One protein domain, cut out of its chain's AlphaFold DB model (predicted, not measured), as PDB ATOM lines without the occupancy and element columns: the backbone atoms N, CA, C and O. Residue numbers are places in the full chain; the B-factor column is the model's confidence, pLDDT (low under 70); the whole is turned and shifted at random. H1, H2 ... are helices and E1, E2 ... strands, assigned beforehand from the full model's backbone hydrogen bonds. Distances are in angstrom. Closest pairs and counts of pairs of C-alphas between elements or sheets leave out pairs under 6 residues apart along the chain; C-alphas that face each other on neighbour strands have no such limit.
ATOM      1  N   ALA A   3     233.639 286.246 200.223       83.94
ATOM      2  CA  ALA A   3     234.314 286.455 198.955       83.94
ATOM      3  C   ALA A   3     233.360 286.107 197.819       83.94
ATOM      4  O   ALA A   3     232.525 285.208 197.943       83.94
ATOM      5  N   ARG A   4     233.451 286.848 196.722       86.31
ATOM      6  CA  ARG A   4     232.684 286.604 195.507       86.31
ATOM      7  C   ARG A   4     233.576 286.779 194.300       86.31
ATOM      8  O   ARG A   4     234.282 287.777 194.211       86.31
ATOM      9  N   GLN A   5     233.446 285.856 193.363       85.81
ATOM     10  CA  GLN A   5     234.009 285.961 192.029       85.81
ATOM     11  C   GLN A   5     232.891 285.805 191.010       85.81
ATOM     12  O   GLN A   5     231.976 284.999 191.183       85.81
ATOM     13  N   GLN A   6     232.949 286.618 189.967       89.00
ATOM     14  CA  GLN A   6     232.059 286.548 188.823       89.00
ATOM     15  C   GLN A   6     232.889 286.663 187.556       89.00
ATOM     16  O   GLN A   6     233.768 287.521 187.466       89.00
ATOM     17  N   GLN A   7     232.596 285.805 186.594       87.56
ATOM     18  CA  GLN A   7     233.245 285.742 185.300       87.56
ATOM     19  C   GLN A   7     232.183 285.637 184.221       87.56
ATOM     20  O   GLN A   7     231.179 284.940 184.389       87.56
ATOM     21  N   SER A   8     232.402 286.341 183.121       90.00
ATOM     22  CA  SER A   8     231.562 286.222 181.941       90.00
ATOM     23  C   SER A   8     232.388 286.289 180.670       90.00
ATOM     24  O   SER A   8     233.397 286.996 180.612       90.00
ATOM     25  N   LEU A   9     231.928 285.559 179.662       90.50
ATOM     26  CA  LEU A   9     232.438 285.590 178.302       90.50
ATOM     27  C   LEU A   9     231.247 285.720 177.359       90.50
ATOM     28  O   LEU A   9     230.309 284.930 177.441       90.50
ATOM     29  N   SER A  10     231.306 286.710 176.481       90.81
ATOM     30  CA  SER A  10     230.322 286.935 175.429       90.81
ATOM     31  C   SER A  10     231.049 286.959 174.096       90.81
ATOM     32  O   SER A  10     231.966 287.754 173.888       90.81
ATOM     33  N   LEU A  11     230.642 286.069 173.204       89.06
ATOM     34  CA  LEU A  11     231.196 285.907 171.873       89.06
ATOM     35  C   LEU A  11     230.052 286.015 170.865       89.06
ATOM     36  O   LEU A  11     229.047 285.320 170.982       89.06
ATOM     37  N   SER A  12     230.218 286.878 169.870       89.38
ATOM     38  CA  SER A  12     229.320 286.980 168.725       89.38
ATOM     39  C   SER A  12     230.145 286.967 167.452       89.38
ATOM     40  O   SER A  12     231.114 287.724 167.330       89.38
ATOM     41  N   LEU A  13     229.770 286.105 166.514       87.62
ATOM     42  CA  LEU A  13     230.415 286.013 165.214       87.62
ATOM     43  C   LEU A  13     229.389 286.135 164.092       87.62
ATOM     44  O   LEU A  13     228.213 285.812 164.271       87.62
ATOM     45  N   THR A  14     229.846 286.595 162.933       85.50
ATOM     46  CA  THR A  14     229.061 286.574 161.696       85.50
ATOM     47  C   THR A  14     229.876 285.952 160.570       85.50
ATOM     48  O   THR A  14     231.011 286.389 160.337       85.50
ATOM     49  N   THR A  15     229.316 284.948 159.897       87.38
ATOM     50  CA  THR A  15     229.914 284.277 158.730       87.38
ATOM     51  C   THR A  15     229.827 285.154 157.471       87.38
ATOM     52  O   THR A  15     229.320 286.283 157.502       87.38
ATOM     53  N   ARG A  16     230.365 284.676 156.341       86.88
ATOM     54  CA  ARG A  16     230.383 285.412 155.066       86.88
ATOM     55  C   ARG A  16     229.018 285.581 154.433       86.88
ATOM     56  O   ARG A  16     228.790 286.597 153.769       86.88
ATOM     57  N   ASP A  17     228.149 284.604 154.596       86.50
ATOM     58  CA  ASP A  17     226.803 284.609 154.041       86.50
ATOM     59  C   ASP A  17     225.764 285.259 154.972       86.50
ATOM     60  O   ASP A  17     224.698 285.668 154.506       86.50
ATOM     61  N   GLY A  18     226.138 285.510 156.230       86.31
ATOM     62  CA  GLY A  18     225.405 286.361 157.166       86.31
ATOM     63  C   GLY A  18     224.832 285.635 158.376       86.31
ATOM     64  O   GLY A  18     224.074 286.258 159.127       86.31
ATOM     65  N   ASP A  19     225.194 284.373 158.583       86.94
ATOM     66  CA  ASP A  19     224.794 283.617 159.759       86.94
ATOM     67  C   ASP A  19     225.457 284.153 161.023       86.94
ATOM     68  O   ASP A  19     226.613 284.584 161.024       86.94
ATOM     69  N   VAL A  20     224.705 284.136 162.122       87.25
ATOM     70  CA  VAL A  20     225.137 284.688 163.406       87.25
ATOM     71  C   VAL A  20     225.190 283.590 164.452       87.25
ATOM     72  O   VAL A  20     224.198 282.902 164.706       87.25
ATOM     73  N   VAL A  21     226.336 283.486 165.118       84.12
ATOM     74  CA  VAL A  21     226.518 282.606 166.274       84.12
ATOM     75  C   VAL A  21     226.796 283.450 167.504       84.12
ATOM     76  O   VAL A  21     227.666 284.322 167.492       84.12
ATOM     77  N   GLU A  22     226.041 283.190 168.564       87.81
ATOM     78  CA  GLU A  22     226.160 283.851 169.858       87.81
ATOM     79  C   GLU A  22     226.458 282.805 170.934       87.81
ATOM     80  O   GLU A  22     225.787 281.775 171.031       87.81
ATOM     81  N   LEU A  23     227.457 283.095 171.760       86.19
ATOM     82  CA  LEU A  23     227.818 282.321 172.936       86.19
ATOM     83  C   LEU A  23     227.903 283.269 174.130       86.19
ATOM     84  O   LEU A  23     228.685 284.221 174.127       86.19
ATOM     85  N   GLU A  24     227.160 282.952 175.183       89.56
ATOM     86  CA  GLU A  24     227.279 283.600 176.480       89.56
ATOM     87  C   GLU A  24     227.581 282.567 177.560       89.56
ATOM     88  O   GLU A  24     226.847 281.600 177.766       89.56
ATOM     89  N   ILE A  25     228.663 282.798 178.295       88.81
ATOM     90  CA  ILE A  25     229.037 282.016 179.465       88.81
ATOM     91  C   ILE A  25     229.060 282.948 180.660       88.81
ATOM     92  O   ILE A  25     229.666 284.019 180.633       88.81
ATOM     93  N   PHE A  26     228.431 282.512 181.743       89.25
ATOM     94  CA  PHE A  26     228.463 283.198 183.022       89.25
ATOM     95  C   PHE A  26     228.762 282.201 184.133       89.25
ATOM     96  O   PHE A  26     228.069 281.197 184.293       89.25
ATOM     97  N   ALA A  27     229.757 282.516 184.950       86.62
ATOM     98  CA  ALA A  27     230.096 281.770 186.148       86.62
ATOM     99  C   ALA A  27     230.190 282.732 187.333       86.62
ATOM    100  O   ALA A  27     230.795 283.800 187.262       86.62
ATOM    101  N   ALA A  28     229.578 282.368 188.452       86.12
ATOM    102  CA  ALA A  28     229.672 283.122 189.687       86.12
ATOM    103  C   ALA A  28     229.821 282.179 190.868       86.12
ATOM    104  O   ALA A  28     229.070 281.214 191.010       86.12
ATOM    105  N   GLN A  29     230.733 282.517 191.767       84.19
ATOM    106  CA  GLN A  29     230.935 281.790 193.002       84.19
ATOM    107  C   GLN A  29     230.975 282.747 194.183       84.19
ATOM    108  O   GLN A  29     231.449 283.881 194.093       84.19
ATOM    109  N   SER A  30     230.416 282.304 195.301       85.31
ATOM    110  CA  SER A  30     230.449 283.044 196.549       85.31
ATOM    111  C   SER A  30     230.789 282.128 197.701       85.31
ATOM    112  O   SER A  30     230.161 281.083 197.853       85.31
ATOM    113  N   PHE A  31     231.695 282.591 198.546       81.50
ATOM    114  CA  PHE A  31     232.116 281.923 199.760       81.50
ATOM    115  C   PHE A  31     231.737 282.785 200.954       81.50
ATOM    116  O   PHE A  31     231.952 284.003 200.954       81.50
ATOM    117  N   SER A  32     231.175 282.164 201.981       79.69
ATOM    118  CA  SER A  32     230.984 282.788 203.281       79.69
ATOM    119  C   SER A  32     231.621 281.949 204.368       79.69
ATOM    120  O   SER A  32     231.363 280.760 204.510       79.69
ATOM    121  N   TYR A  33     232.441 282.627 205.155       71.19
ATOM    122  CA  TYR A  33     233.128 282.092 206.311       71.19
ATOM    123  C   TYR A  33     232.549 282.707 207.579       71.19
ATOM    124  O   TYR A  33     232.505 283.945 207.716       71.19
ATOM    125  N   GLN A  34     232.183 281.851 208.523       70.75
ATOM    126  CA  GLN A  34     231.805 282.231 209.871       70.75
ATOM    127  C   GLN A  34     232.577 281.370 210.876       70.75
ATOM    128  O   GLN A  34     232.554 280.147 210.810       70.75
ATOM    129  N   SER A  35     233.271 282.030 211.805       63.47
ATOM    130  CA  SER A  35     233.843 281.379 212.980       63.47
ATOM    131  C   SER A  35     233.032 281.766 214.203       63.47
ATOM    132  O   SER A  35     232.908 282.960 214.505       63.47
ATOM    133  N   ASP A  36     232.531 280.773 214.919       62.47
ATOM    134  CA  ASP A  36     231.889 280.966 216.211       62.47
ATOM    135  C   ASP A  36     232.769 280.320 217.286       62.47
ATOM    136  O   ASP A  36     233.209 279.178 217.149       62.47
ATOM    137  N   SER A  37     233.076 281.066 218.348       59.47
ATOM    138  CA  SER A  37     233.768 280.532 219.520       59.47
ATOM    139  C   SER A  37     232.767 280.292 220.646       59.47
ATOM    140  O   SER A  37     231.932 281.143 220.962       59.47
ATOM    141  N   ALA A  38     232.838 279.110 221.248       54.09
ATOM    142  CA  ALA A  38     232.049 278.713 222.400       54.09
ATOM    143  C   ALA A  38     232.996 278.392 223.560       54.09
ATOM    144  O   ALA A  38     233.889 277.558 223.436       54.09
ATOM    145  N   GLN A  39     232.793 279.040 224.706       61.16
ATOM    146  CA  GLN A  39     233.477 278.671 225.943       61.16
ATOM    147  C   GLN A  39     232.637 277.648 226.699       61.16
ATOM    148  O   GLN A  39     231.474 277.904 227.012       61.16
ATOM    149  N   LEU A  40     233.233 276.498 227.007       54.84
ATOM    150  CA  LEU A  40     232.665 275.507 227.908       54.84
ATOM    151  C   LEU A  40     233.461 275.497 229.211       54.84
ATOM    152  O   LEU A  40     234.687 275.367 229.217       54.84
ATOM    153  N   GLU A  41     232.748 275.585 230.328       56.97
ATOM    154  CA  GLU A  41     233.316 275.268 231.634       56.97
ATOM    155  C   GLU A  41     233.324 273.745 231.807       56.97
ATOM    156  O   GLU A  41     232.273 273.108 231.913       56.97
ATOM    157  N   ALA A  42     234.517 273.149 231.818       59.62
ATOM    158  CA  ALA A  42     234.712 271.752 232.177       59.62
ATOM    159  C   ALA A  42     235.179 271.657 233.636       59.62
ATOM    160  O   ALA A  42     235.858 272.548 234.153       59.62
ATOM    161  N   ALA A  43     234.838 270.560 234.317       54.50
ATOM    162  CA  ALA A  43     235.266 270.303 235.691       54.50
ATOM    163  C   ALA A  43     236.798 270.122 235.751       54.50
ATOM    164  O   ALA A  43     237.307 269.012 235.625       54.50
ATOM    165  N   GLY A  44     237.527 271.233 235.889       61.72
ATOM    166  CA  GLY A  44     238.992 271.285 235.903       61.72
ATOM    167  C   GLY A  44     239.623 272.389 235.043       61.72
ATOM    168  O   GLY A  44     240.828 272.596 235.157       61.72
ATOM    169  N   GLY A  45     238.855 273.118 234.221       63.94
ATOM    170  CA  GLY A  45     239.377 274.215 233.394       63.94
ATOM    171  C   GLY A  45     238.383 274.744 232.354       63.94
ATOM    172  O   GLY A  45     237.355 274.127 232.083       63.94
ATOM    173  N   GLN A  46     238.699 275.900 231.766       58.72
ATOM    174  CA  GLN A  46     237.927 276.496 230.674       58.72
ATOM    175  C   GLN A  46     238.420 275.936 229.334       58.72
ATOM    176  O   GLN A  46     239.616 275.997 229.048       58.72
ATOM    177  N   ILE A  47     237.517 275.380 228.524       60.00
ATOM    178  CA  ILE A  47     237.814 274.898 227.170       60.00
ATOM    179  C   ILE A  47     237.140 275.848 226.180       60.00
ATOM    180  O   ILE A  47     235.931 276.059 226.242       60.00
ATOM    181  N   GLU A  48     237.917 276.419 225.265       56.69
ATOM    182  CA  GLU A  48     237.393 277.192 224.140       56.69
ATOM    183  C   GLU A  48     237.280 276.280 222.913       56.69
ATOM    184  O   GLU A  48     238.275 275.736 222.436       56.69
ATOM    185  N   LEU A  49     236.058 276.080 222.424       50.94
ATOM    186  CA  LEU A  49     235.775 275.391 221.171       50.94
ATOM    187  C   LEU A  49     235.568 276.437 220.081       50.94
ATOM    188  O   LEU A  49     234.694 277.293 220.193       50.94
ATOM    189  N   GLN A  50     236.356 276.355 219.016       56.91
ATOM    190  CA  GLN A  50     236.160 277.160 217.814       56.91
ATOM    191  C   GLN A  50     235.477 276.286 216.767       56.91
ATOM    192  O   GLN A  50     236.020 275.263 216.352       56.91
ATOM    193  N   GLN A  51     234.263 276.670 216.375       56.84
ATOM    194  CA  GLN A  51     233.539 276.041 215.284       56.84
ATOM    195  C   GLN A  51     233.745 276.867 214.017       56.84
ATOM    196  O   GLN A  51     233.485 278.072 213.983       56.84
ATOM    197  N   LEU A  52     234.235 276.194 212.981       61.75
ATOM    198  CA  LEU A  52     234.453 276.762 211.661       61.75
ATOM    199  C   LEU A  52     233.291 276.340 210.765       61.75
ATOM    200  O   LEU A  52     233.022 275.146 210.625       61.75
ATOM    201  N   GLN A  53     232.603 277.314 210.177       66.00
ATOM    202  CA  GLN A  53     231.571 277.073 209.180       66.00
ATOM    203  C   GLN A  53     231.940 277.792 207.883       66.00
ATOM    204  O   GLN A  53     232.006 279.024 207.822       66.00
ATOM    205  N   LEU A  54     232.173 276.990 206.847       68.56
ATOM    206  CA  LEU A  54     232.386 277.440 205.481       68.56
ATOM    207  C   LEU A  54     231.153 277.079 204.651       68.56
ATOM    208  O   LEU A  54     230.699 275.937 204.654       68.56
ATOM    209  N   GLU A  55     230.612 278.057 203.936       77.62
ATOM    210  CA  GLU A  55     229.545 277.854 202.964       77.62
ATOM    211  C   GLU A  55     230.018 278.338 201.593       77.62
ATOM    212  O   GLU A  55     230.545 279.445 201.464       77.62
ATOM    213  N   SER A  56     229.784 277.530 200.561       79.88
ATOM    214  CA  SER A  56     230.032 277.893 199.165       79.88
ATOM    215  C   SER A  56     228.737 277.827 198.364       79.88
ATOM    216  O   SER A  56     227.855 277.006 198.630       79.88
ATOM    217  N   ARG A  57     228.601 278.720 197.383       83.12
ATOM    218  CA  ARG A  57     227.532 278.689 196.382       83.12
ATOM    219  C   ARG A  57     228.124 278.997 195.019       83.12
ATOM    220  O   ARG A  57     228.772 280.030 194.867       83.12
ATOM    221  N   SER A  58     227.826 278.156 194.039       82.69
ATOM    222  CA  SER A  58     228.164 278.366 192.633       82.69
ATOM    223  C   SER A  58     226.899 278.574 191.795       82.69
ATOM    224  O   SER A  58     225.811 278.095 192.126       82.69
ATOM    225  N   ARG A  59     227.030 279.351 190.721       85.56
ATOM    226  CA  ARG A  59     226.041 279.514 189.655       85.56
ATOM    227  C   ARG A  59     226.774 279.545 188.331       85.56
ATOM    228  O   ARG A  59     227.749 280.273 188.195       85.56
ATOM    229  N   GLN A  60     226.273 278.784 187.375       85.12
ATOM    230  CA  GLN A  60     226.826 278.684 186.035       85.12
ATOM    231  C   GLN A  60     225.673 278.771 185.038       85.12
ATOM    232  O   GLN A  60     224.576 278.283 185.319       85.12
ATOM    233  N   ALA A  61     225.912 279.430 183.915       84.19
ATOM    234  CA  ALA A  61     224.993 279.525 182.797       84.19
ATOM    235  C   ALA A  61     225.787 279.512 181.489       84.19
ATOM    236  O   ALA A  61     226.858 280.113 181.404       84.19
ATOM    237  N   LEU A  62     225.237 278.810 180.505       84.62
ATOM    238  CA  LEU A  62     225.726 278.700 179.138       84.62
ATOM    239  C   LEU A  62     224.510 278.926 178.231       84.62
ATOM    240  O   LEU A  62     223.554 278.154 178.314       84.62
ATOM    241  N   ASP A  63     224.535 279.980 177.421       85.12
ATOM    242  CA  ASP A  63     223.586 280.206 176.328       85.12
ATOM    243  C   ASP A  63     224.358 280.115 175.017       85.12
ATOM    244  O   ASP A  63     225.390 280.765 174.844       85.12
ATOM    245  N   PHE A  64     223.875 279.278 174.111       82.25
ATOM    246  CA  PHE A  64     224.460 279.117 172.792       82.25
ATOM    247  C   PHE A  64     223.345 279.191 171.759       82.25
ATOM    248  O   PHE A  64     222.331 278.494 171.875       82.25
ATOM    249  N   ARG A  65     223.516 280.057 170.762       83.12
ATOM    250  CA  ARG A  65     222.499 280.333 169.753       83.12
ATOM    251  C   ARG A  65     223.121 280.436 168.375       83.12
ATOM    252  O   ARG A  65     224.097 281.148 168.175       83.12
ATOM    253  N   ILE A  66     222.461 279.797 167.419       84.25
ATOM    254  CA  ILE A  66     222.752 279.922 165.994       84.25
ATOM    255  C   ILE A  66     221.524 280.529 165.317       84.25
ATOM    256  O   ILE A  66     220.387 280.127 165.581       84.25
ATOM    257  N   GLN A  67     221.755 281.524 164.473       84.81
ATOM    258  CA  GLN A  67     220.761 282.180 163.635       84.81
ATOM    259  C   GLN A  67     221.259 282.107 162.196       84.81
ATOM    260  O   GLN A  67     222.104 282.910 161.814       84.81
ATOM    261  N   GLY A  68     220.754 281.142 161.429       82.94
ATOM    262  CA  GLY A  68     221.285 280.867 160.097       82.94
ATOM    263  C   GLY A  68     221.364 279.383 159.762       82.94
ATOM    264  O   GLY A  68     220.846 278.555 160.521       82.94
ATOM    265  N   GLU A  69     222.011 279.068 158.644       82.31
ATOM    266  CA  GLU A  69     222.307 277.711 158.181       82.31
ATOM    267  C   GLU A  69     223.816 277.522 158.001       82.31
ATOM    268  O   GLU A  69     224.330 277.638 156.897       82.31
ATOM    269  N   LEU A  70     224.495 277.130 159.077       83.12
ATOM    270  CA  LEU A  70     225.935 276.906 159.020       83.12
ATOM    271  C   LEU A  70     226.262 275.668 158.182       83.12
ATOM    272  O   LEU A  70     225.791 274.559 158.482       83.12
ATOM    273  N   ASP A  71     227.103 275.842 157.169       84.25
ATOM    274  CA  ASP A  71     227.634 274.729 156.400       84.25
ATOM    275  C   ASP A  71     228.810 274.029 157.109       84.25
ATOM    276  O   ASP A  71     229.275 274.416 158.183       84.25
ATOM    277  N   ALA A  72     229.275 272.921 156.526       81.50
ATOM    278  CA  ALA A  72     230.325 272.108 157.133       81.50
ATOM    279  C   ALA A  72     231.661 272.856 157.280       81.50
ATOM    280  O   ALA A  72     232.391 272.598 158.234       81.50
ATOM    281  N   GLN A  73     231.979 273.755 156.346       83.44
ATOM    282  CA  GLN A  73     233.210 274.534 156.385       83.44
ATOM    283  C   GLN A  73     233.107 275.648 157.430       83.44
ATOM    284  O   GLN A  73     234.050 275.873 158.187       83.44
ATOM    285  N   GLU A  74     231.948 276.296 157.532       83.12
ATOM    286  CA  GLU A  74     231.696 277.319 158.548       83.12
ATOM    287  C   GLU A  74     231.729 276.743 159.961       83.12
ATOM    288  O   GLU A  74     232.338 277.334 160.850       83.12
ATOM    289  N   LEU A  75     231.133 275.569 160.177       80.31
ATOM    290  CA  LEU A  75     231.191 274.899 161.475       80.31
ATOM    291  C   LEU A  75     232.632 274.568 161.886       80.31
ATOM    292  O   LEU A  75     232.986 274.795 163.042       80.31
ATOM    293  N   GLU A  76     233.464 274.087 160.959       81.25
ATOM    294  CA  GLU A  76     234.877 273.779 161.227       81.25
ATOM    295  C   GLU A  76     235.674 275.048 161.581       81.25
ATOM    296  O   GLU A  76     236.453 275.071 162.537       81.25
ATOM    297  N   ASP A  77     235.452 276.138 160.844       81.50
ATOM    298  CA  ASP A  77     236.091 277.429 161.106       81.50
ATOM    299  C   ASP A  77     235.687 277.989 162.481       81.50
ATOM    300  O   ASP A  77     236.537 278.476 163.236       81.50
ATOM    301  N   ILE A  78     234.402 277.888 162.832       81.62
ATOM    302  CA  ILE A  78     233.874 278.342 164.122       81.62
ATOM    303  C   ILE A  78     234.397 277.464 165.263       81.62
ATOM    304  O   ILE A  78     234.755 278.002 166.310       81.62
ATOM    305  N   GLU A  79     234.502 276.147 165.074       80.75
ATOM    306  CA  GLU A  79     235.067 275.225 166.065       80.75
ATOM    307  C   GLU A  79     236.505 275.620 166.416       80.75
ATOM    308  O   GLU A  79     236.809 275.903 167.580       80.75
ATOM    309  N   ARG A  80     237.366 275.769 165.399       81.50
ATOM    310  CA  ARG A  80     238.763 276.197 165.588       81.50
ATOM    311  C   ARG A  80     238.860 277.577 166.233       81.50
ATOM    312  O   ARG A  80     239.761 277.822 167.038       81.50
ATOM    313  N   LEU A  81     237.950 278.492 165.892       82.25
ATOM    314  CA  LEU A  81     237.897 279.820 166.499       82.25
ATOM    315  C   LEU A  81     237.513 279.741 167.983       82.25
ATOM    316  O   LEU A  81     238.154 280.381 168.819       82.25
ATOM    317  N   MET A  82     236.497 278.952 168.329       80.75
ATOM    318  CA  MET A  82     236.052 278.772 169.711       80.75
ATOM    319  C   MET A  82     237.122 278.092 170.573       80.75
ATOM    320  O   MET A  82     237.290 278.477 171.730       80.75
ATOM    321  N   GLU A  83     237.900 277.156 170.025       82.19
ATOM    322  CA  GLU A  83     239.058 276.576 170.716       82.19
ATOM    323  C   GLU A  83     240.131 277.626 171.034       82.19
ATOM    324  O   GLU A  83     240.612 277.702 172.169       82.19
ATOM    325  N   GLN A  84     240.479 278.474 170.060       80.75
ATOM    326  CA  GLN A  84     241.441 279.567 170.253       80.75
ATOM    327  C   GLN A  84     240.942 280.581 171.292       80.75
ATOM    328  O   GLN A  84     241.702 280.997 172.172       80.75
ATOM    329  N   VAL A  85     239.654 280.938 171.245       81.94
ATOM    330  CA  VAL A  85     239.007 281.789 172.257       81.94
ATOM    331  C   VAL A  85     239.026 281.114 173.629       81.94
ATOM    332  O   VAL A  85     239.266 281.786 174.631       81.94
ATOM    333  N   GLY A  86     238.847 279.794 173.693       80.00
ATOM    334  CA  GLY A  86     238.926 279.030 174.934       80.00
ATOM    335  C   GLY A  86     240.312 279.073 175.578       80.00
ATOM    336  O   GLY A  86     240.434 279.332 176.777       80.00
ATOM    337  N   GLN A  87     241.365 278.897 174.778       80.00
ATOM    338  CA  GLN A  87     242.752 279.020 175.242       80.00
ATOM    339  C   GLN A  87     243.063 280.440 175.725       80.00
ATOM    340  O   GLN A  87     243.676 280.623 176.779       80.00
ATOM    341  N   LEU A  88     242.602 281.445 174.981       78.62
ATOM    342  CA  LEU A  88     242.736 282.847 175.358       78.62
ATOM    343  C   LEU A  88     242.023 283.153 176.677       78.62
ATOM    344  O   LEU A  88     242.591 283.820 177.539       78.62
ATOM    345  N   ALA A  89     240.786 282.689 176.833       79.06
ATOM    346  CA  ALA A  89     240.009 282.895 178.045       79.06
ATOM    347  C   ALA A  89     240.700 282.246 179.252       79.06
ATOM    348  O   ALA A  89     240.808 282.892 180.294       79.06
ATOM    349  N   GLY A  90     241.271 281.045 179.089       78.75
ATOM    350  CA  GLY A  90     242.149 280.437 180.093       78.75
ATOM    351  C   GLY A  90     243.275 281.379 180.520       78.75
ATOM    352  O   GLY A  90     243.368 281.740 181.689       78.75
ATOM    353  N   GLN A  91     244.054 281.901 179.567       77.44
ATOM    354  CA  GLN A  91     245.157 282.831 179.859       77.44
ATOM    355  C   GLN A  91     244.701 284.166 180.468       77.44
ATOM    356  O   GLN A  91     245.382 284.734 181.325       77.44
ATOM    357  N   PHE A  92     243.565 284.709 180.020       77.88
ATOM    358  CA  PHE A  92     243.003 285.952 180.549       77.88
ATOM    359  C   PHE A  92     242.599 285.799 182.015       77.88
ATOM    360  O   PHE A  92     242.824 286.710 182.821       77.88
ATOM    361  N   PHE A  93     242.034 284.648 182.374       77.00
ATOM    362  CA  PHE A  93     241.585 284.406 183.728       77.00
ATOM    363  C   PHE A  93     242.652 283.751 184.648       77.00
ATOM    364  O   PHE A  93     242.522 283.875 185.864       77.00
ATOM    365  N   ASP A  94     243.777 283.231 184.143       74.06
ATOM    366  CA  ASP A  94     244.891 282.654 184.941       74.06
ATOM    367  C   ASP A  94     245.901 283.676 185.528       74.06
ATOM    368  O   ASP A  94     247.107 283.463 185.611       74.06
ATOM    369  N   GLN A  95     245.425 284.835 185.990       61.56
ATOM    370  CA  GLN A  95     246.230 285.853 186.701       61.56
ATOM    371  C   GLN A  95     247.423 286.484 185.933       61.56
ATOM    372  O   GLN A  95     248.194 287.241 186.525       61.56
ATOM    373  N   GLN A  96     247.530 286.316 184.609       60.69
ATOM    374  CA  GLN A  96     248.463 287.068 183.739       60.69
ATOM    375  C   GLN A  96     247.736 288.000 182.737       60.69
ATOM    376  O   GLN A  96     248.090 288.037 181.555       60.69
ATOM    377  N   PRO A  97     246.751 288.823 183.163       55.94
ATOM    378  CA  PRO A  97     245.892 289.586 182.246       55.94
ATOM    379  C   PRO A  97     246.647 290.609 181.377       55.94
ATOM    380  O   PRO A  97     246.136 291.064 180.358       55.94
ATOM    381  N   GLN A  98     247.857 291.013 181.781       51.94
ATOM    382  CA  GLN A  98     248.658 292.020 181.077       51.94
ATOM    383  C   GLN A  98     249.493 291.433 179.934       51.94
ATOM    384  O   GLN A  98     249.753 292.139 178.964       51.94
ATOM    385  N   GLN A  99     249.906 290.164 180.029       53.09
ATOM    386  CA  GLN A  99     250.620 289.487 178.941       53.09
ATOM    387  C   GLN A  99     249.645 288.883 177.925       53.09
ATOM    388  O   GLN A  99     249.922 288.913 176.728       53.09
ATOM    389  N   SER A 100     248.470 288.439 178.384       55.25
ATOM    390  CA  SER A 100     247.463 287.794 177.538       55.25
ATOM    391  C   SER A 100     246.803 288.739 176.530       55.25
ATOM    392  O   SER A 100     246.506 288.318 175.421       55.25
ATOM    393  N   LEU A 101     246.620 290.029 176.850       53.72
ATOM    394  CA  LEU A 101     245.981 290.983 175.927       53.72
ATOM    395  C   LEU A 101     246.897 291.439 174.772       53.72
ATOM    396  O   LEU A 101     246.410 291.835 173.714       53.72
ATOM    397  N   GLU A 102     248.219 291.405 174.964       55.41
ATOM    398  CA  GLU A 102     249.194 291.669 173.894       55.41
ATOM    399  C   GLU A 102     249.459 290.395 173.075       55.41
ATOM    400  O   GLU A 102     249.476 290.465 171.847       55.41
ATOM    401  N   GLN A 103     249.525 289.223 173.720       51.81
ATOM    402  CA  GLN A 103     249.543 287.920 173.036       51.81
ATOM    403  C   GLN A 103     248.276 287.694 172.199       51.81
ATOM    404  O   GLN A 103     248.361 287.151 171.104       51.81
ATOM    405  N   LEU A 104     247.120 288.196 172.645       51.56
ATOM    406  CA  LEU A 104     245.861 288.211 171.893       51.56
ATOM    407  C   LEU A 104     245.971 288.946 170.549       51.56
ATOM    408  O   LEU A 104     245.361 288.532 169.567       51.56
ATOM    409  N   LYS A 105     246.751 290.032 170.480       54.06
ATOM    410  CA  LYS A 105     246.980 290.759 169.219       54.06
ATOM    411  C   LYS A 105     247.911 289.998 168.278       54.06
ATOM    412  O   LYS A 105     247.790 290.148 167.066       54.06
ATOM    413  N   GLU A 106     248.837 289.214 168.828       53.81
ATOM    414  CA  GLU A 106     249.784 288.391 168.065       53.81
ATOM    415  C   GLU A 106     249.198 287.037 167.639       53.81
ATOM    416  O   GLU A 106     249.628 286.494 166.624       53.81
ATOM    417  N   LEU A 107     248.200 286.519 168.363       56.03
ATOM    418  CA  LEU A 107     247.555 285.224 168.114       56.03
ATOM    419  C   LEU A 107     246.755 285.155 166.813       56.03
ATOM    420  O   LEU A 107     246.371 284.056 166.444       56.03
ATOM    421  N   GLY A 108     246.544 286.288 166.127       54.75
ATOM    422  CA  GLY A 108     246.032 286.350 164.758       54.75
ATOM    423  C   GLY A 108     244.932 285.329 164.493       54.75
ATOM    424  O   GLY A 108     245.196 284.337 163.824       54.75
ATOM    425  N   LEU A 109     243.741 285.561 165.055       62.31
ATOM    426  CA  LEU A 109     242.605 284.654 164.900       62.31
ATOM    427  C   LEU A 109     242.410 284.358 163.412       62.31
ATOM    428  O   LEU A 109     242.177 285.280 162.625       62.31
ATOM    429  N   ASP A 110     242.566 283.092 163.029       63.75
ATOM    430  CA  ASP A 110     242.275 282.671 161.666       63.75
ATOM    431  C   ASP A 110     240.764 282.642 161.523       63.75
ATOM    432  O   ASP A 110     240.086 281.730 161.996       63.75
ATOM    433  N   THR A 111     240.237 283.720 160.958       64.06
ATOM    434  CA  THR A 111     238.804 283.905 160.874       64.06
ATOM    435  C   THR A 111     238.202 283.156 159.699       64.06
ATOM    436  O   THR A 111     236.992 283.087 159.675       64.06
ATOM    437  N   GLY A 112     238.957 282.581 158.752       74.62
ATOM    438  CA  GLY A 112     238.373 281.776 157.664       74.62
ATOM    439  C   GLY A 112     237.157 282.436 156.982       74.62
ATOM    440  O   GLY A 112     237.292 283.501 156.361       74.62
ATOM    441  N   GLU A 113     235.978 281.813 157.107       77.06
ATOM    442  CA  GLU A 113     234.648 282.296 156.676       77.06
ATOM    443  C   GLU A 113     233.982 283.326 157.624       77.06
ATOM    444  O   GLU A 113     232.978 283.947 157.280       77.06
ATOM    445  N   VAL A 114     234.539 283.586 158.801       76.75
ATOM    446  CA  VAL A 114     234.084 284.592 159.772       76.75
ATOM    447  C   VAL A 114     234.507 285.998 159.337       76.75
ATOM    448  O   VAL A 114     235.690 286.324 159.203       76.75
ATOM    449  N   VAL A 115     233.519 286.872 159.134       79.88
ATOM    450  CA  VAL A 115     233.712 288.261 158.680       79.88
ATOM    451  C   VAL A 115     233.724 289.246 159.840       79.88
ATOM    452  O   VAL A 115     234.395 290.278 159.777       79.88
ATOM    453  N   SER A 116     232.972 288.946 160.895       79.44
ATOM    454  CA  SER A 116     232.867 289.785 162.084       79.44
ATOM    455  C   SER A 116     233.010 288.936 163.331       79.44
ATOM    456  O   SER A 116     232.410 287.870 163.429       79.44
ATOM    457  N   LEU A 117     233.770 289.452 164.291       82.69
ATOM    458  CA  LEU A 117     233.983 288.842 165.591       82.69
ATOM    459  C   LEU A 117     233.932 289.920 166.672       82.69
ATOM    460  O   LEU A 117     234.693 290.888 166.637       82.69
ATOM    461  N   SER A 118     233.067 289.715 167.657       84.00
ATOM    462  CA  SER A 118     233.010 290.495 168.885       84.00
ATOM    463  C   SER A 118     233.235 289.561 170.067       84.00
ATOM    464  O   SER A 118     232.464 288.628 170.271       84.00
ATOM    465  N   LEU A 119     234.283 289.826 170.845       85.19
ATOM    466  CA  LEU A 119     234.616 289.076 172.052       85.19
ATOM    467  C   LEU A 119     234.712 290.035 173.240       85.19
ATOM    468  O   LEU A 119     235.499 290.981 173.222       85.19
ATOM    469  N   GLU A 120     233.944 289.754 174.285       86.81
ATOM    470  CA  GLU A 120     233.980 290.464 175.558       86.81
ATOM    471  C   GLU A 120     234.215 289.468 176.697       86.81
ATOM    472  O   GLU A 120     233.543 288.445 176.804       86.81
ATOM    473  N   MET A 121     235.180 289.773 177.566       87.38
ATOM    474  CA  MET A 121     235.491 288.975 178.751       87.38
ATOM    475  C   MET A 121     235.529 289.879 179.978       87.38
ATOM    476  O   MET A 121     236.131 290.954 179.953       87.38
ATOM    477  N   SER A 122     234.915 289.432 181.070       86.62
ATOM    478  CA  SER A 122     234.869 290.177 182.328       86.62
ATOM    479  C   SER A 122     235.162 289.269 183.513       86.62
ATOM    480  O   SER A 122     234.666 288.147 183.592       86.62
ATOM    481  N   ARG A 123     235.960 289.774 184.460       85.00
ATOM    482  CA  ARG A 123     236.240 289.150 185.758       85.00
ATOM    483  C   ARG A 123     236.067 290.194 186.848       85.00
ATOM    484  O   ARG A 123     236.701 291.244 186.815       85.00
ATOM    485  N   THR A 124     235.229 289.894 187.831       86.12
ATOM    486  CA  THR A 124     235.008 290.738 189.006       86.12
ATOM    487  C   THR A 124     235.235 289.925 190.269       86.12
ATOM    488  O   THR A 124     234.579 288.908 190.479       86.12
ATOM    489  N   GLU A 125     236.111 290.418 191.141       84.06
ATOM    490  CA  GLU A 125     236.353 289.852 192.466       84.06
ATOM    491  C   GLU A 125     235.975 290.849 193.556       84.06
ATOM    492  O   GLU A 125     236.266 292.044 193.469       84.06
ATOM    493  N   GLN A 126     235.314 290.360 194.601       82.31
ATOM    494  CA  GLN A 126     234.887 291.163 195.737       82.31
ATOM    495  C   GLN A 126     235.195 290.428 197.038       82.31
ATOM    496  O   GLN A 126     234.724 289.314 197.259       82.31
ATOM    497  N   TYR A 127     235.912 291.099 197.938       79.56
ATOM    498  CA  TYR A 127     236.242 290.586 199.265       79.56
ATOM    499  C   TYR A 127     235.642 291.495 200.335       79.56
ATOM    500  O   TYR A 127     235.875 292.704 200.354       79.56
ATOM    501  N   GLN A 128     234.868 290.915 201.248       75.50
ATOM    502  CA  GLN A 128     234.270 291.612 202.381       75.50
ATOM    503  C   GLN A 128     234.701 290.968 203.699       75.50
ATOM    504  O   GLN A 128     234.283 289.868 204.079       75.50
ATOM    505  N   TYR A 129     235.502 291.705 204.461       63.88
ATOM    506  CA  TYR A 129     235.909 291.320 205.806       63.88
ATOM    507  C   TYR A 129     234.949 291.925 206.830       63.88
ATOM    508  O   TYR A 129     234.993 293.113 207.137       63.88
ATOM    509  N   ARG A 130     234.063 291.095 207.390       58.72
ATOM    510  CA  ARG A 130     233.271 291.473 208.565       58.72
ATOM    511  C   ARG A 130     234.060 291.126 209.823       58.72
ATOM    512  O   ARG A 130     233.971 290.003 210.309       58.72
ATOM    513  N   HIS A 131     234.812 292.085 210.359       47.03
ATOM    514  CA  HIS A 131     235.312 291.981 211.726       47.03
ATOM    515  C   HIS A 131     234.130 292.150 212.690       47.03
ATOM    516  O   HIS A 131     233.629 293.260 212.877       47.03
ATOM    517  N   ARG A 132     233.688 291.069 213.348       47.66
ATOM    518  CA  ARG A 132     233.123 291.223 214.695       47.66
ATOM    519  C   ARG A 132     234.310 291.597 215.580       47.66
ATOM    520  O   ARG A 132     234.962 290.728 216.142       47.66
ATOM    521  N   LEU A 163     240.784 279.896 200.030       64.62
ATOM    522  CA  LEU A 163     240.097 280.698 199.017       64.62
ATOM    523  C   LEU A 163     240.813 280.697 197.665       64.62
ATOM    524  O   LEU A 163     240.133 280.744 196.647       64.62
ATOM    525  N   ALA A 164     242.147 280.668 197.649       63.44
ATOM    526  CA  ALA A 164     242.908 280.606 196.405       63.44
ATOM    527  C   ALA A 164     242.622 279.305 195.641       63.44
ATOM    528  O   ALA A 164     242.288 279.373 194.463       63.44
ATOM    529  N   ASP A 165     242.642 278.168 196.342       68.00
ATOM    530  CA  ASP A 165     242.342 276.836 195.790       68.00
ATOM    531  C   ASP A 165     240.922 276.792 195.193       68.00
ATOM    532  O   ASP A 165     240.684 276.379 194.063       68.00
ATOM    533  N   LEU A 166     239.954 277.354 195.921       66.56
ATOM    534  CA  LEU A 166     238.560 277.384 195.491       66.56
ATOM    535  C   LEU A 166     238.296 278.316 194.292       66.56
ATOM    536  O   LEU A 166     237.319 278.120 193.565       66.56
ATOM    537  N   PHE A 167     239.122 279.346 194.087       67.62
ATOM    538  CA  PHE A 167     239.061 280.168 192.877       67.62
ATOM    539  C   PHE A 167     239.701 279.481 191.672       67.62
ATOM    540  O   PHE A 167     239.238 279.713 190.553       67.62
ATOM    541  N   GLU A 168     240.697 278.627 191.890       69.25
ATOM    542  CA  GLU A 168     241.289 277.768 190.859       69.25
ATOM    543  C   GLU A 168     240.232 276.791 190.306       69.25
ATOM    544  O   GLU A 168     239.951 276.804 189.109       69.25
ATOM    545  N   ASP A 169     239.477 276.114 191.177       69.25
ATOM    546  CA  ASP A 169     238.361 275.229 190.779       69.25
ATOM    547  C   ASP A 169     237.273 275.939 189.944       69.25
ATOM    548  O   ASP A 169     236.620 275.367 189.055       69.25
ATOM    549  N   SER A 170     237.031 277.217 190.245       65.94
ATOM    550  CA  SER A 170     236.055 278.030 189.514       65.94
ATOM    551  C   SER A 170     236.484 278.277 188.065       65.94
ATOM    552  O   SER A 170     235.633 278.419 187.182       65.94
ATOM    553  N   MET A 171     237.797 278.280 187.818       66.00
ATOM    554  CA  MET A 171     238.376 278.468 186.496       66.00
ATOM    555  C   MET A 171     238.261 277.230 185.641       66.00
ATOM    556  O   MET A 171     237.800 277.320 184.499       66.00
ATOM    557  N   ASP A 172     238.559 276.080 186.231       75.00
ATOM    558  CA  ASP A 172     238.350 274.793 185.583       75.00
ATOM    559  C   ASP A 172     236.894 274.621 185.155       75.00
ATOM    560  O   ASP A 172     236.615 274.181 184.040       75.00
ATOM    561  N   SER A 173     235.952 275.064 185.988       74.38
ATOM    562  CA  SER A 173     234.528 275.033 185.647       74.38
ATOM    563  C   SER A 173     234.190 275.868 184.400       74.38
ATOM    564  O   SER A 173     233.382 275.445 183.575       74.38
ATOM    565  N   LEU A 174     234.791 277.051 184.228       72.06
ATOM    566  CA  LEU A 174     234.563 277.896 183.047       72.06
ATOM    567  C   LEU A 174     235.182 277.265 181.792       72.06
ATOM    568  O   LEU A 174     234.524 277.196 180.752       72.06
ATOM    569  N   LEU A 175     236.410 276.751 181.901       77.62
ATOM    570  CA  LEU A 175     237.078 276.021 180.818       77.62
ATOM    571  C   LEU A 175     236.266 274.796 180.381       77.62
ATOM    572  O   LEU A 175     236.142 274.538 179.184       77.62
ATOM    573  N   GLN A 176     235.664 274.077 181.327       79.94
ATOM    574  CA  GLN A 176     234.769 272.956 181.043       79.94
ATOM    575  C   GLN A 176     233.509 273.394 180.289       79.94
ATOM    576  O   GLN A 176     233.128 272.728 179.328       79.94
ATOM    577  N   LEU A 177     232.886 274.517 180.666       79.69
ATOM    578  CA  LEU A 177     231.721 275.053 179.948       79.69
ATOM    579  C   LEU A 177     232.070 275.457 178.511       79.69
ATOM    580  O   LEU A 177     231.291 275.191 177.598       79.69
ATOM    581  N   MET A 178     233.250 276.043 178.285       75.81
ATOM    582  CA  MET A 178     233.723 276.341 176.928       75.81
ATOM    583  C   MET A 178     233.987 275.074 176.120       75.81
ATOM    584  O   MET A 178     233.535 274.975 174.985       75.81
ATOM    585  N   GLN A 179     234.659 274.079 176.702       78.06
ATOM    586  CA  GLN A 179     234.867 272.790 176.038       78.06
ATOM    587  C   GLN A 179     233.538 272.105 175.709       78.06
ATOM    588  O   GLN A 179     233.402 271.493 174.655       78.06
ATOM    589  N   GLN A 180     232.540 272.224 176.585       76.88
ATOM    590  CA  GLN A 180     231.200 271.725 176.310       76.88
ATOM    591  C   GLN A 180     230.558 272.460 175.128       76.88
ATOM    592  O   GLN A 180     229.952 271.802 174.287       76.88
ATOM    593  N   ALA A 181     230.708 273.784 175.034       74.69
ATOM    594  CA  ALA A 181     230.211 274.559 173.899       74.69
ATOM    595  C   ALA A 181     230.887 274.145 172.578       74.69
ATOM    596  O   ALA A 181     230.194 273.921 171.590       74.69
ATOM    597  N   VAL A 182     232.212 273.953 172.582       72.38
ATOM    598  CA  VAL A 182     232.975 273.458 171.418       72.38
ATOM    599  C   VAL A 182     232.488 272.072 170.998       72.38
ATOM    600  O   VAL A 182     232.162 271.867 169.837       72.38
ATOM    601  N   ARG A 183     232.335 271.131 171.938       70.62
ATOM    602  CA  ARG A 183     231.820 269.783 171.628       70.62
ATOM    603  C   ARG A 183     230.395 269.801 171.093       70.62
ATOM    604  O   ARG A 183     230.063 269.013 170.215       70.62
ATOM    605  N   GLN A 184     229.542 270.667 171.641       68.88
ATOM    606  CA  GLN A 184     228.185 270.837 171.129       68.88
ATOM    607  C   GLN A 184     228.208 271.339 169.689       68.88
ATOM    608  O   GLN A 184     227.411 270.854 168.900       68.88
ATOM    609  N   LEU A 185     229.131 272.240 169.343       66.00
ATOM    610  CA  LEU A 185     229.330 272.693 167.970       66.00
ATOM    611  C   LEU A 185     229.862 271.571 167.063       66.00
ATOM    612  O   LEU A 185     229.283 271.317 166.008       66.00
ATOM    613  N   GLY A 186     230.895 270.852 167.511       63.34
ATOM    614  CA  GLY A 186     231.482 269.718 166.795       63.34
ATOM    615  C   GLY A 186     230.467 268.608 166.513       63.34
ATOM    616  O   GLY A 186     230.483 268.012 165.445       63.34
ATOM    617  N   ALA A 187     229.484 268.384 167.391       62.56
ATOM    618  CA  ALA A 187     228.408 267.419 167.147       62.56
ATOM    619  C   ALA A 187     227.522 267.749 165.922       62.56
ATOM    620  O   ALA A 187     226.814 266.866 165.437       62.56
ATOM    621  N   PHE A 188     227.549 268.990 165.419       55.91
ATOM    622  CA  PHE A 188     226.869 269.386 164.182       55.91
ATOM    623  C   PHE A 188     227.741 269.220 162.929       55.91
ATOM    624  O   PHE A 188     227.213 269.293 161.818       55.91
ATOM    625  N   THR A 189     229.048 268.972 163.072       59.25
ATOM    626  CA  THR A 189     229.940 268.718 161.935       59.25
ATOM    627  C   THR A 189     229.777 267.286 161.428       59.25
ATOM    628  O   THR A 189     229.334 266.379 162.136       59.25
TER     629      THR A 189
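What this domain is: This is residues 3 to 132 and 163 to 189 of the 229 residues of an uncharacterized protein of Motiliproteus coralliicola (UniProt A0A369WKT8). A long, twisted sheet of four strands has two antiparallel helices, H1 and H3, packed side by side over one face, while its other face is bare. The hairpin of E2 and E3 runs on well beyond E1 and makes the length of the whole, with its tip, residues 41 to 46, sticking out; the short helix H2 folds back beside H1, off the sheet. The printed part has 157 residues, with three named helices and four named strands in the order E1 E2 E3 H1 H2 E4 H3, and its class is mixed, helices and strands. The sheet's order is E3 E2 E1 E4, all antiparallel. The whole is only just loose, close to extended, with a radius of gyration of the C-alphas of 22.1 A and spans of 83 by 31 by 19 A.

How they stand to each other: In the sheet, E1, residues 3 to 15, E2, residues 20 to 42, and E3, residues 45 to 67, form a meander, each strand the antiparallel neighbour of the one before. E1 and E2 are a hairpin, with N 7 and O 27 within hydrogen-bond range at 2.8 A. E2 and E3 are a hairpin too, with N 38 and O 49 at 2.8 A and N 22 and O 65 at 2.8 A. E4, residues 114 to 128, is an edge strand antiparallel to E1, with N 10 and O 120 at 2.8 A. H3, residues 163 to 186, is on the sheet at a height of 9.6 A, over E3, E2 and E1; the closest C-alphas of H3 and E2 are those of Leu 174 and Ala 27, 6.7 A apart. H1, residues 72 to 93, is on the same face at a height of 9.7 A, over E1 and E4. Both run along the strands. H1 and H3 touch, closest at the C-alphas of Glu 79 and Val 182, 6.0 A, at a shallow tilt of 6 degrees, opposite ways. H2, residues 97 to 106, is not on the sheet; it forms a helical hairpin with H1, which touches it with residues 88 to 92 alone, closest at the C-alphas of Phe 92 and Ser 100, 5.7 A. Every O i to N i+4 pair is within hydrogen-bond range in H1 and H3; in H2 3 of 6 are.

Where its parts are: E1 begins at C-alpha 3 (234.314, 286.455, 198.955) and is 40.5 A long. E2 measures 70.6 A and ends at C-alpha 42 (234.712, 271.752, 232.177); E3 measures 72.6 A. H1 is 31.4 A long, H2 14.8 A, E4 43.2 A and H3 35.1 A, ending at C-alpha 186 (231.482, 269.718, 166.795).

The domain as a whole: The C-alphas farthest apart are those of Asp 17 and Gly 44, 83.8 A. Residues 133 to 162 are not printed, and C-alphas 132 and 163 are 20.1 A apart across the cut. Of the links that are printed whole, none is long. The mean pLDDT of the printed part is 74.2; residues 35 to 54, 95 to 111, 129 to 132, 163 to 171 and 184 to 189 are under 70.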